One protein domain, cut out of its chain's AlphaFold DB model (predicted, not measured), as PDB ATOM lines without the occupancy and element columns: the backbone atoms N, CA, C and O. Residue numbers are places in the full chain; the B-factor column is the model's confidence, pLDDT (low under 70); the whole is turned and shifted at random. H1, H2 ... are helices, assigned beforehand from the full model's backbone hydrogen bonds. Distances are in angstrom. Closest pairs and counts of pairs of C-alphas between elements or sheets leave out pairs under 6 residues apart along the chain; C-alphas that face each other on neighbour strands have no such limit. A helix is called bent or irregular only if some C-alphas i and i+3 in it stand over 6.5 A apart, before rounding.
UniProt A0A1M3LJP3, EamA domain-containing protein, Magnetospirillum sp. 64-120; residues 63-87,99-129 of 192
ATOM      1  N   ASN A  63      27.953 -31.571   7.557       79.94
ATOM      2  CA  ASN A  63      26.889 -32.556   7.689       79.94
ATOM      3  C   ASN A  63      27.126 -33.425   8.951       79.94
ATOM      4  O   ASN A  63      28.141 -34.129   9.019       79.94
ATOM      5  N   PRO A  64      26.196 -33.437   9.923       73.38
ATOM      6  CA  PRO A  64      26.352 -34.186  11.170       73.38
ATOM      7  C   PRO A  64      26.569 -35.688  10.986       73.38
ATOM      8  O   PRO A  64      27.248 -36.328  11.788       73.38
ATOM      9  N   LEU A  65      26.011 -36.258   9.917       79.06
ATOM     10  CA  LEU A  65      26.197 -37.666   9.589       79.06
ATOM     11  C   LEU A  65      27.625 -37.941   9.107       79.06
ATOM     12  O   LEU A  65      28.210 -38.948   9.490       79.06
ATOM     13  N   ALA A  66      28.206 -37.027   8.324       82.88
ATOM     14  CA  ALA A  66      29.596 -37.132   7.886       82.88
ATOM     15  C   ALA A  66      30.564 -36.983   9.069       82.88
ATOM     16  O   ALA A  66      31.526 -37.741   9.165       82.88
ATOM     17  N   LEU A  67      30.275 -36.066  10.001       83.00
ATOM     18  CA  LEU A  67      31.054 -35.912  11.231       83.00
ATOM     19  C   LEU A  67      31.031 -37.200  12.070       83.00
ATOM     20  O   LEU A  67      32.089 -37.695  12.452       83.00
ATOM     21  N   ASN A  68      29.850 -37.783  12.303       83.56
ATOM     22  CA  ASN A  68      29.724 -39.071  12.998       83.56
ATOM     23  C   ASN A  68      30.429 -40.216  12.268       83.56
ATOM     24  O   ASN A  68      31.087 -41.030  12.912       83.56
ATOM     25  N   GLY A  69      30.330 -40.264  10.938       87.00
ATOM     26  CA  GLY A  69      31.016 -41.266  10.127       87.00
ATOM     27  C   GLY A  69      32.533 -41.205  10.302       87.00
ATOM     28  O   GLY A  69      33.159 -42.219  10.597       87.00
ATOM     29  N   TRP A  70      33.125 -40.012  10.210       88.62
ATOM     30  CA  TRP A  70      34.564 -39.833  10.417       88.62
ATOM     31  C   TRP A  70      35.003 -40.126  11.853       88.62
ATOM     32  O   TRP A  70      36.025 -40.782  12.048       88.62
ATOM     33  N   MET A  71      34.217 -39.720  12.856       87.25
ATOM     34  CA  MET A  71      34.484 -40.088  14.250       87.25
ATOM     35  C   MET A  71      34.483 -41.609  14.437       87.25
ATOM     36  O   MET A  71      35.385 -42.135  15.086       87.25
ATOM     37  N   ALA A  72      33.533 -42.325  13.828       89.12
ATOM     38  CA  ALA A  72      33.472 -43.782  13.884       89.12
ATOM     39  C   ALA A  72      34.680 -44.439  13.197       89.12
ATOM     40  O   ALA A  72      35.257 -45.366  13.756       89.12
ATOM     41  N   VAL A  73      35.111 -43.934  12.035       93.12
ATOM     42  CA  VAL A  73      36.297 -44.445  11.321       93.12
ATOM     43  C   VAL A  73      37.571 -44.274  12.149       93.12
ATOM     44  O   VAL A  73      38.396 -45.181  12.183       93.12
ATOM     45  N   CYS A  74      37.731 -43.148  12.848       91.62
ATOM     46  CA  CYS A  74      38.879 -42.933  13.729       91.62
ATOM     47  C   CYS A  74      38.790 -43.757  15.026       91.62
ATOM     48  O   CYS A  74      39.804 -44.274  15.494       91.62
ATOM     49  N   ALA A  75      37.595 -43.893  15.610       90.88
ATOM     50  CA  ALA A  75      37.392 -44.599  16.875       90.88
ATOM     51  C   ALA A  75      37.443 -46.127  16.727       90.88
ATOM     52  O   ALA A  75      37.973 -46.800  17.606       90.88
ATOM     53  N   ALA A  76      36.932 -46.681  15.625       93.12
ATOM     54  CA  ALA A  76      36.843 -48.123  15.400       93.12
ATOM     55  C   ALA A  76      38.183 -48.872  15.556       93.12
ATOM     56  O   ALA A  76      38.217 -49.818  16.341       93.12
ATOM     57  N   PRO A  77      39.297 -48.483  14.898       94.62
ATOM     58  CA  PRO A  77      40.565 -49.190  15.066       94.62
ATOM     59  C   PRO A  77      41.122 -49.038  16.484       94.62
ATOM     60  O   PRO A  77      41.656 -49.996  17.034       94.62
ATOM     61  N   MET A  78      40.959 -47.866  17.105       94.38
ATOM     62  CA  MET A  78      41.409 -47.627  18.478       94.38
ATOM     63  C   MET A  78      40.664 -48.528  19.474       94.38
ATOM     64  O   MET A  78      41.290 -49.157  20.326       94.38
ATOM     65  N   LEU A  79      39.340 -48.624  19.342       93.06
ATOM     66  CA  LEU A  79      38.511 -49.488  20.178       93.06
ATOM     67  C   LEU A  79      38.754 -50.970  19.886       93.06
ATOM     68  O   LEU A  79      38.781 -51.760  20.821       93.06
ATOM     69  N   ALA A  80      38.997 -51.346  18.628       92.44
ATOM     70  CA  ALA A  80      39.346 -52.716  18.266       92.44
ATOM     71  C   ALA A  80      40.671 -53.148  18.907       92.44
ATOM     72  O   ALA A  80      40.744 -54.219  19.499       92.44
ATOM     73  N   VAL A  81      41.705 -52.300  18.860       95.06
ATOM     74  CA  VAL A  81      42.983 -52.576  19.534       95.06
ATOM     75  C   VAL A  81      42.788 -52.693  21.044       95.06
ATOM     76  O   VAL A  81      43.329 -53.609  21.658       95.06
ATOM     77  N   LEU A  82      41.996 -51.801  21.647       93.88
ATOM     78  CA  LEU A  82      41.725 -51.844  23.082       93.88
ATOM     79  C   LEU A  82      40.952 -53.108  23.489       93.88
ATOM     80  O   LEU A  82      41.316 -53.737  24.481       93.88
ATOM     81  N   SER A  83      39.936 -53.503  22.719       92.75
ATOM     82  CA  SER A  83      39.175 -54.743  22.925       92.75
ATOM     83  C   SER A  83      40.102 -55.957  22.829       92.75
ATOM     84  O   SER A  83      40.187 -56.731  23.778       92.75
ATOM     85  N   LEU A  84      40.942 -56.045  21.790       92.19
ATOM     86  CA  LEU A  84      41.929 -57.125  21.653       92.19
ATOM     87  C   LEU A  84      42.953 -57.168  22.800       92.19
ATOM     88  O   LEU A  84      43.427 -58.246  23.154       92.19
ATOM     89  N   ALA A  85      43.305 -56.015  23.373       94.69
ATOM     90  CA  ALA A  85      44.273 -55.921  24.463       94.69
ATOM     91  C   ALA A  85      43.682 -56.226  25.851       94.69
ATOM     92  O   ALA A  85      44.438 -56.576  26.758       94.69
ATOM     93  N   THR A  86      42.368 -56.057  26.047       94.62
ATOM     94  CA  THR A  86      41.747 -56.074  27.387       94.62
ATOM     95  C   THR A  86      40.627 -57.097  27.553       94.62
ATOM     96  O   THR A  86      40.442 -57.614  28.655       94.62
ATOM     97  N   GLU A  87      39.892 -57.419  26.491       90.88
ATOM     98  CA  GLU A  87      38.749 -58.324  26.541       90.88
ATOM     99  C   GLU A  87      39.173 -59.777  26.287       90.88
ATOM    100  O   GLU A  87      40.125 -60.082  25.568       90.88
ATOM    101  N   ALA A  99      24.439 -67.597  17.060       88.25
ATOM    102  CA  ALA A  99      23.445 -68.326  17.843       88.25
ATOM    103  C   ALA A  99      22.259 -67.461  18.308       88.25
ATOM    104  O   ALA A  99      21.188 -68.002  18.577       88.25
ATOM    105  N   ASP A 100      22.431 -66.139  18.416       90.81
ATOM    106  CA  ASP A 100      21.400 -65.221  18.906       90.81
ATOM    107  C   ASP A 100      21.283 -63.974  18.014       90.81
ATOM    108  O   ASP A 100      22.273 -63.407  17.552       90.81
ATOM    109  N   TRP A 101      20.054 -63.511  17.784       90.31
ATOM    110  CA  TRP A 101      19.764 -62.322  16.979       90.31
ATOM    111  C   TRP A 101      19.896 -61.022  17.787       90.31
ATOM    112  O   TRP A 101      20.071 -59.944  17.213       90.31
ATOM    113  N   ARG A 102      19.819 -61.104  19.123       91.12
ATOM    114  CA  ARG A 102      19.814 -59.934  20.017       91.12
ATOM    115  C   ARG A 102      21.052 -59.037  19.870       91.12
ATOM    116  O   ARG A 102      20.857 -57.822  19.816       91.12
ATOM    117  N   PRO A 103      22.296 -59.555  19.753       89.69
ATOM    118  CA  PRO A 103      23.473 -58.710  19.539       89.69
ATOM    119  C   PRO A 103      23.380 -57.905  18.238       89.69
ATOM    120  O   PRO A 103      23.685 -56.715  18.226       89.69
ATOM    121  N   TRP A 104      22.882 -58.521  17.161       91.25
ATOM    122  CA  TRP A 104      22.680 -57.850  15.874       91.25
ATOM    123  C   TRP A 104      21.609 -56.770  15.941       91.25
ATOM    124  O   TRP A 104      21.813 -55.680  15.414       91.25
ATOM    125  N   ALA A 105      20.491 -57.035  16.615       91.25
ATOM    126  CA  ALA A 105      19.453 -56.031  16.812       91.25
ATOM    127  C   ALA A 105      19.926 -54.866  17.689       91.25
ATOM    128  O   ALA A 105      19.629 -53.715  17.375       91.25
ATOM    129  N   GLY A 106      20.700 -55.146  18.741       90.44
ATOM    130  CA  GLY A 106      21.345 -54.118  19.555       90.44
ATOM    131  C   GLY A 106      22.272 -53.239  18.715       90.44
ATOM    132  O   GLY A 106      22.127 -52.018  18.710       90.44
ATOM    133  N   LEU A 107      23.158 -53.851  17.923       90.56
ATOM    134  CA  LEU A 107      24.040 -53.133  16.999       90.56
ATOM    135  C   LEU A 107      23.242 -52.293  15.990       90.56
ATOM    136  O   LEU A 107      23.484 -51.092  15.864       90.56
ATOM    137  N   ALA A 108      22.239 -52.877  15.333       91.88
ATOM    138  CA  ALA A 108      21.384 -52.167  14.384       91.88
ATOM    139  C   ALA A 108      20.669 -50.972  15.036       91.88
ATOM    140  O   ALA A 108      20.611 -49.892  14.448       91.88
ATOM    141  N   TYR A 109      20.182 -51.125  16.271       90.75
ATOM    142  CA  TYR A 109      19.555 -50.039  17.021       90.75
ATOM    143  C   TYR A 109      20.541 -48.908  17.344       90.75
ATOM    144  O   TYR A 109      20.191 -47.742  17.169       90.75
ATOM    145  N   THR A 110      21.776 -49.216  17.753       89.00
ATOM    146  CA  THR A 110      22.784 -48.178  18.058       89.00
ATOM    147  C   THR A 110      23.209 -47.367  16.822       89.00
ATOM    148  O   THR A 110      23.460 -46.160  16.891       89.00
ATOM    149  N   VAL A 111      23.236 -47.997  15.646       87.38
ATOM    150  CA  VAL A 111      23.603 -47.316  14.397       87.38
ATOM    151  C   VAL A 111      22.414 -46.553  13.812       87.38
ATOM    152  O   VAL A 111      22.518 -45.373  13.480       87.38
ATOM    153  N   ILE A 112      21.257 -47.199  13.692       89.19
ATOM    154  CA  ILE A 112      20.103 -46.624  12.995       89.19
ATOM    155  C   ILE A 112      19.250 -45.808  13.964       89.19
ATOM    156  O   ILE A 112      18.994 -44.630  13.726       89.19
ATOM    157  N   GLY A 113      18.821 -46.421  15.064       87.88
ATOM    158  CA  GLY A 113      17.912 -45.811  16.030       87.88
ATOM    159  C   GLY A 113      18.557 -44.651  16.782       87.88
ATOM    160  O   GLY A 113      18.113 -43.508  16.661       87.88
ATOM    161  N   SER A 114      19.621 -44.923  17.540       84.25
ATOM    162  CA  SER A 114      20.219 -43.905  18.411       84.25
ATOM    163  C   SER A 114      21.078 -42.884  17.673       84.25
ATOM    164  O   SER A 114      21.290 -41.806  18.211       84.25
ATOM    165  N   SER A 115      21.571 -43.194  16.470       83.25
ATOM    166  CA  SER A 115      22.384 -42.250  15.699       83.25
ATOM    167  C   SER A 115      21.563 -41.624  14.574       83.25
ATOM    168  O   SER A 115      21.171 -40.465  14.677       83.25
ATOM    169  N   LEU A 116      21.235 -42.361  13.512       85.06
ATOM    170  CA  LEU A 116      20.592 -41.760  12.338       85.06
ATOM    171  C   LEU A 116      19.219 -41.133  12.649       85.06
ATOM    172  O   LEU A 116      18.987 -39.961  12.340       85.06
ATOM    173  N   VAL A 117      18.311 -41.882  13.277       89.31
ATOM    174  CA  VAL A 117      16.958 -41.401  13.602       89.31
ATOM    175  C   VAL A 117      17.013 -40.318  14.679       89.31
ATOM    176  O   VAL A 117      16.407 -39.261  14.514       89.31
ATOM    177  N   ALA A 118      17.781 -40.516  15.753       87.62
ATOM    178  CA  ALA A 118      17.866 -39.515  16.815       87.62
ATOM    179  C   ALA A 118      18.465 -38.187  16.323       87.62
ATOM    180  O   ALA A 118      17.895 -37.131  16.597       87.62
ATOM    181  N   TYR A 119      19.563 -38.214  15.554       82.81
ATOM    182  CA  TYR A 119      20.161 -36.986  15.019       82.81
ATOM    183  C   TYR A 119      19.240 -36.303  14.009       82.81
ATOM    184  O   TYR A 119      19.073 -35.088  14.082       82.81
ATOM    185  N   THR A 120      18.606 -37.042  13.093       84.88
ATOM    186  CA  THR A 120      17.676 -36.431  12.124       84.88
ATOM    187  C   THR A 120      16.505 -35.736  12.819       84.88
ATOM    188  O   THR A 120      16.190 -34.593  12.479       84.88
ATOM    189  N   LEU A 121      15.915 -36.364  13.842       89.06
ATOM    190  CA  LEU A 121      14.869 -35.749  14.661       89.06
ATOM    191  C   LEU A 121      15.392 -34.542  15.448       89.06
ATOM    192  O   LEU A 121      14.745 -33.497  15.451       89.06
ATOM    193  N   TRP A 122      16.570 -34.653  16.064       85.50
ATOM    194  CA  TRP A 122      17.200 -33.587  16.846       85.50
ATOM    195  C   TRP A 122      17.483 -32.336  16.013       85.50
ATOM    196  O   TRP A 122      17.031 -31.242  16.354       85.50
ATOM    197  N   TYR A 123      18.167 -32.493  14.876       81.50
ATOM    198  CA  TYR A 123      18.424 -31.388  13.956       81.50
ATOM    199  C   TYR A 123      17.126 -30.849  13.353       81.50
ATOM    200  O   TYR A 123      16.980 -29.637  13.204       81.50
ATOM    201  N   GLY A 124      16.148 -31.712  13.065       83.19
ATOM    202  CA  GLY A 124      14.805 -31.290  12.668       83.19
ATOM    203  C   GLY A 124      14.128 -30.398  13.715       83.19
ATOM    204  O   GLY A 124      13.511 -29.394  13.353       83.19
ATOM    205  N   LEU A 125      14.286 -30.716  15.003       84.00
ATOM    206  CA  LEU A 125      13.735 -29.948  16.120       84.00
ATOM    207  C   LEU A 125      14.431 -28.594  16.276       84.00
ATOM    208  O   LEU A 125      13.761 -27.568  16.377       84.00
ATOM    209  N   LEU A 126      15.765 -28.580  16.233       82.12
ATOM    210  CA  LEU A 126      16.564 -27.357  16.340       82.12
ATOM    211  C   LEU A 126      16.343 -26.394  15.167       82.12
ATOM    212  O   LEU A 126      16.479 -25.186  15.332       82.12
ATOM    213  N   ARG A 127      15.955 -26.904  13.992       80.19
ATOM    214  CA  ARG A 127      15.565 -26.062  12.849       80.19
ATOM    215  C   ARG A 127      14.192 -25.406  13.020       80.19
ATOM    216  O   ARG A 127      13.925 -24.416  12.350       80.19
ATOM    217  N   ARG A 128      13.314 -25.955  13.869       86.06
ATOM    218  CA  ARG A 128      11.935 -25.468  14.088       86.06
ATOM    219  C   ARG A 128      11.761 -24.705  15.402       86.06
ATOM    220  O   ARG A 128      10.824 -23.921  15.529       86.06
ATOM    221  N   HIS A 129      12.635 -24.935  16.380       84.25
ATOM    222  CA  HIS A 129      12.530 -24.374  17.722       84.25
ATOM    223  C   HIS A 129      13.880 -23.845  18.224       84.25
ATOM    224  O   HIS A 129      14.915 -24.458  17.966       84.25
TER     225      HIS A 129
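What this domain is: This is residues 63 to 87 and 99 to 129 of the 192 residues of the protein "EamA domain-containing protein" of Magnetospirillum sp. 64-120 (UniProt A0A1M3LJP3). What is the shape? Long helix H2 and bent helix H1 make an open V, near each other at H1's beginning and widening toward H1's end. What is printed? The printed part has 56 residues with two named helices, H1 then H2, all helix; flat, 45 by 28 by 14 A, it is only just loose, close to extended (radius of gyration of the C-alphas 14.7 A).

Where its parts are: Where is H2? H2, residues 102 to 128, runs 35.8 A from (19.814, -59.934, 20.017); it is neither bent nor irregular, but only just: C-alphas 114 and 117 are 6.3 A apart. Where is H1? Residues 64 to 86 were assigned by hydrogen bonds as one helix, H1, but it is bent, C-alphas 74 and 77 being 6.6 A apart: arm H1b is residues 77 to 86, and arm H1a, residues 64 to 74, begins at C-alpha 64 (26.352, -34.186, 11.170).

How they stand to each other: Do they meet? H1a and H2 are close but not clearly touching, closest C-alphas Leu 65 and Leu 116, 7.5 A, at a steep tilt of 38 degrees, opposite ways; H1b and H2 are apart. Which backbone pairs hold? Every O i to N i+4 pair is within hydrogen-bond range in H1a and H1b, 19 of 23 in H2.

The domain as a whole: How large? The farthest C-alphas, Ala 85 and Arg 128, are 45.6 A apart. Any cut? Residues 88 to 98 are not printed; C-alphas 87 and 99 are 20.2 A apart. Low confidence? No printed residue is under 70.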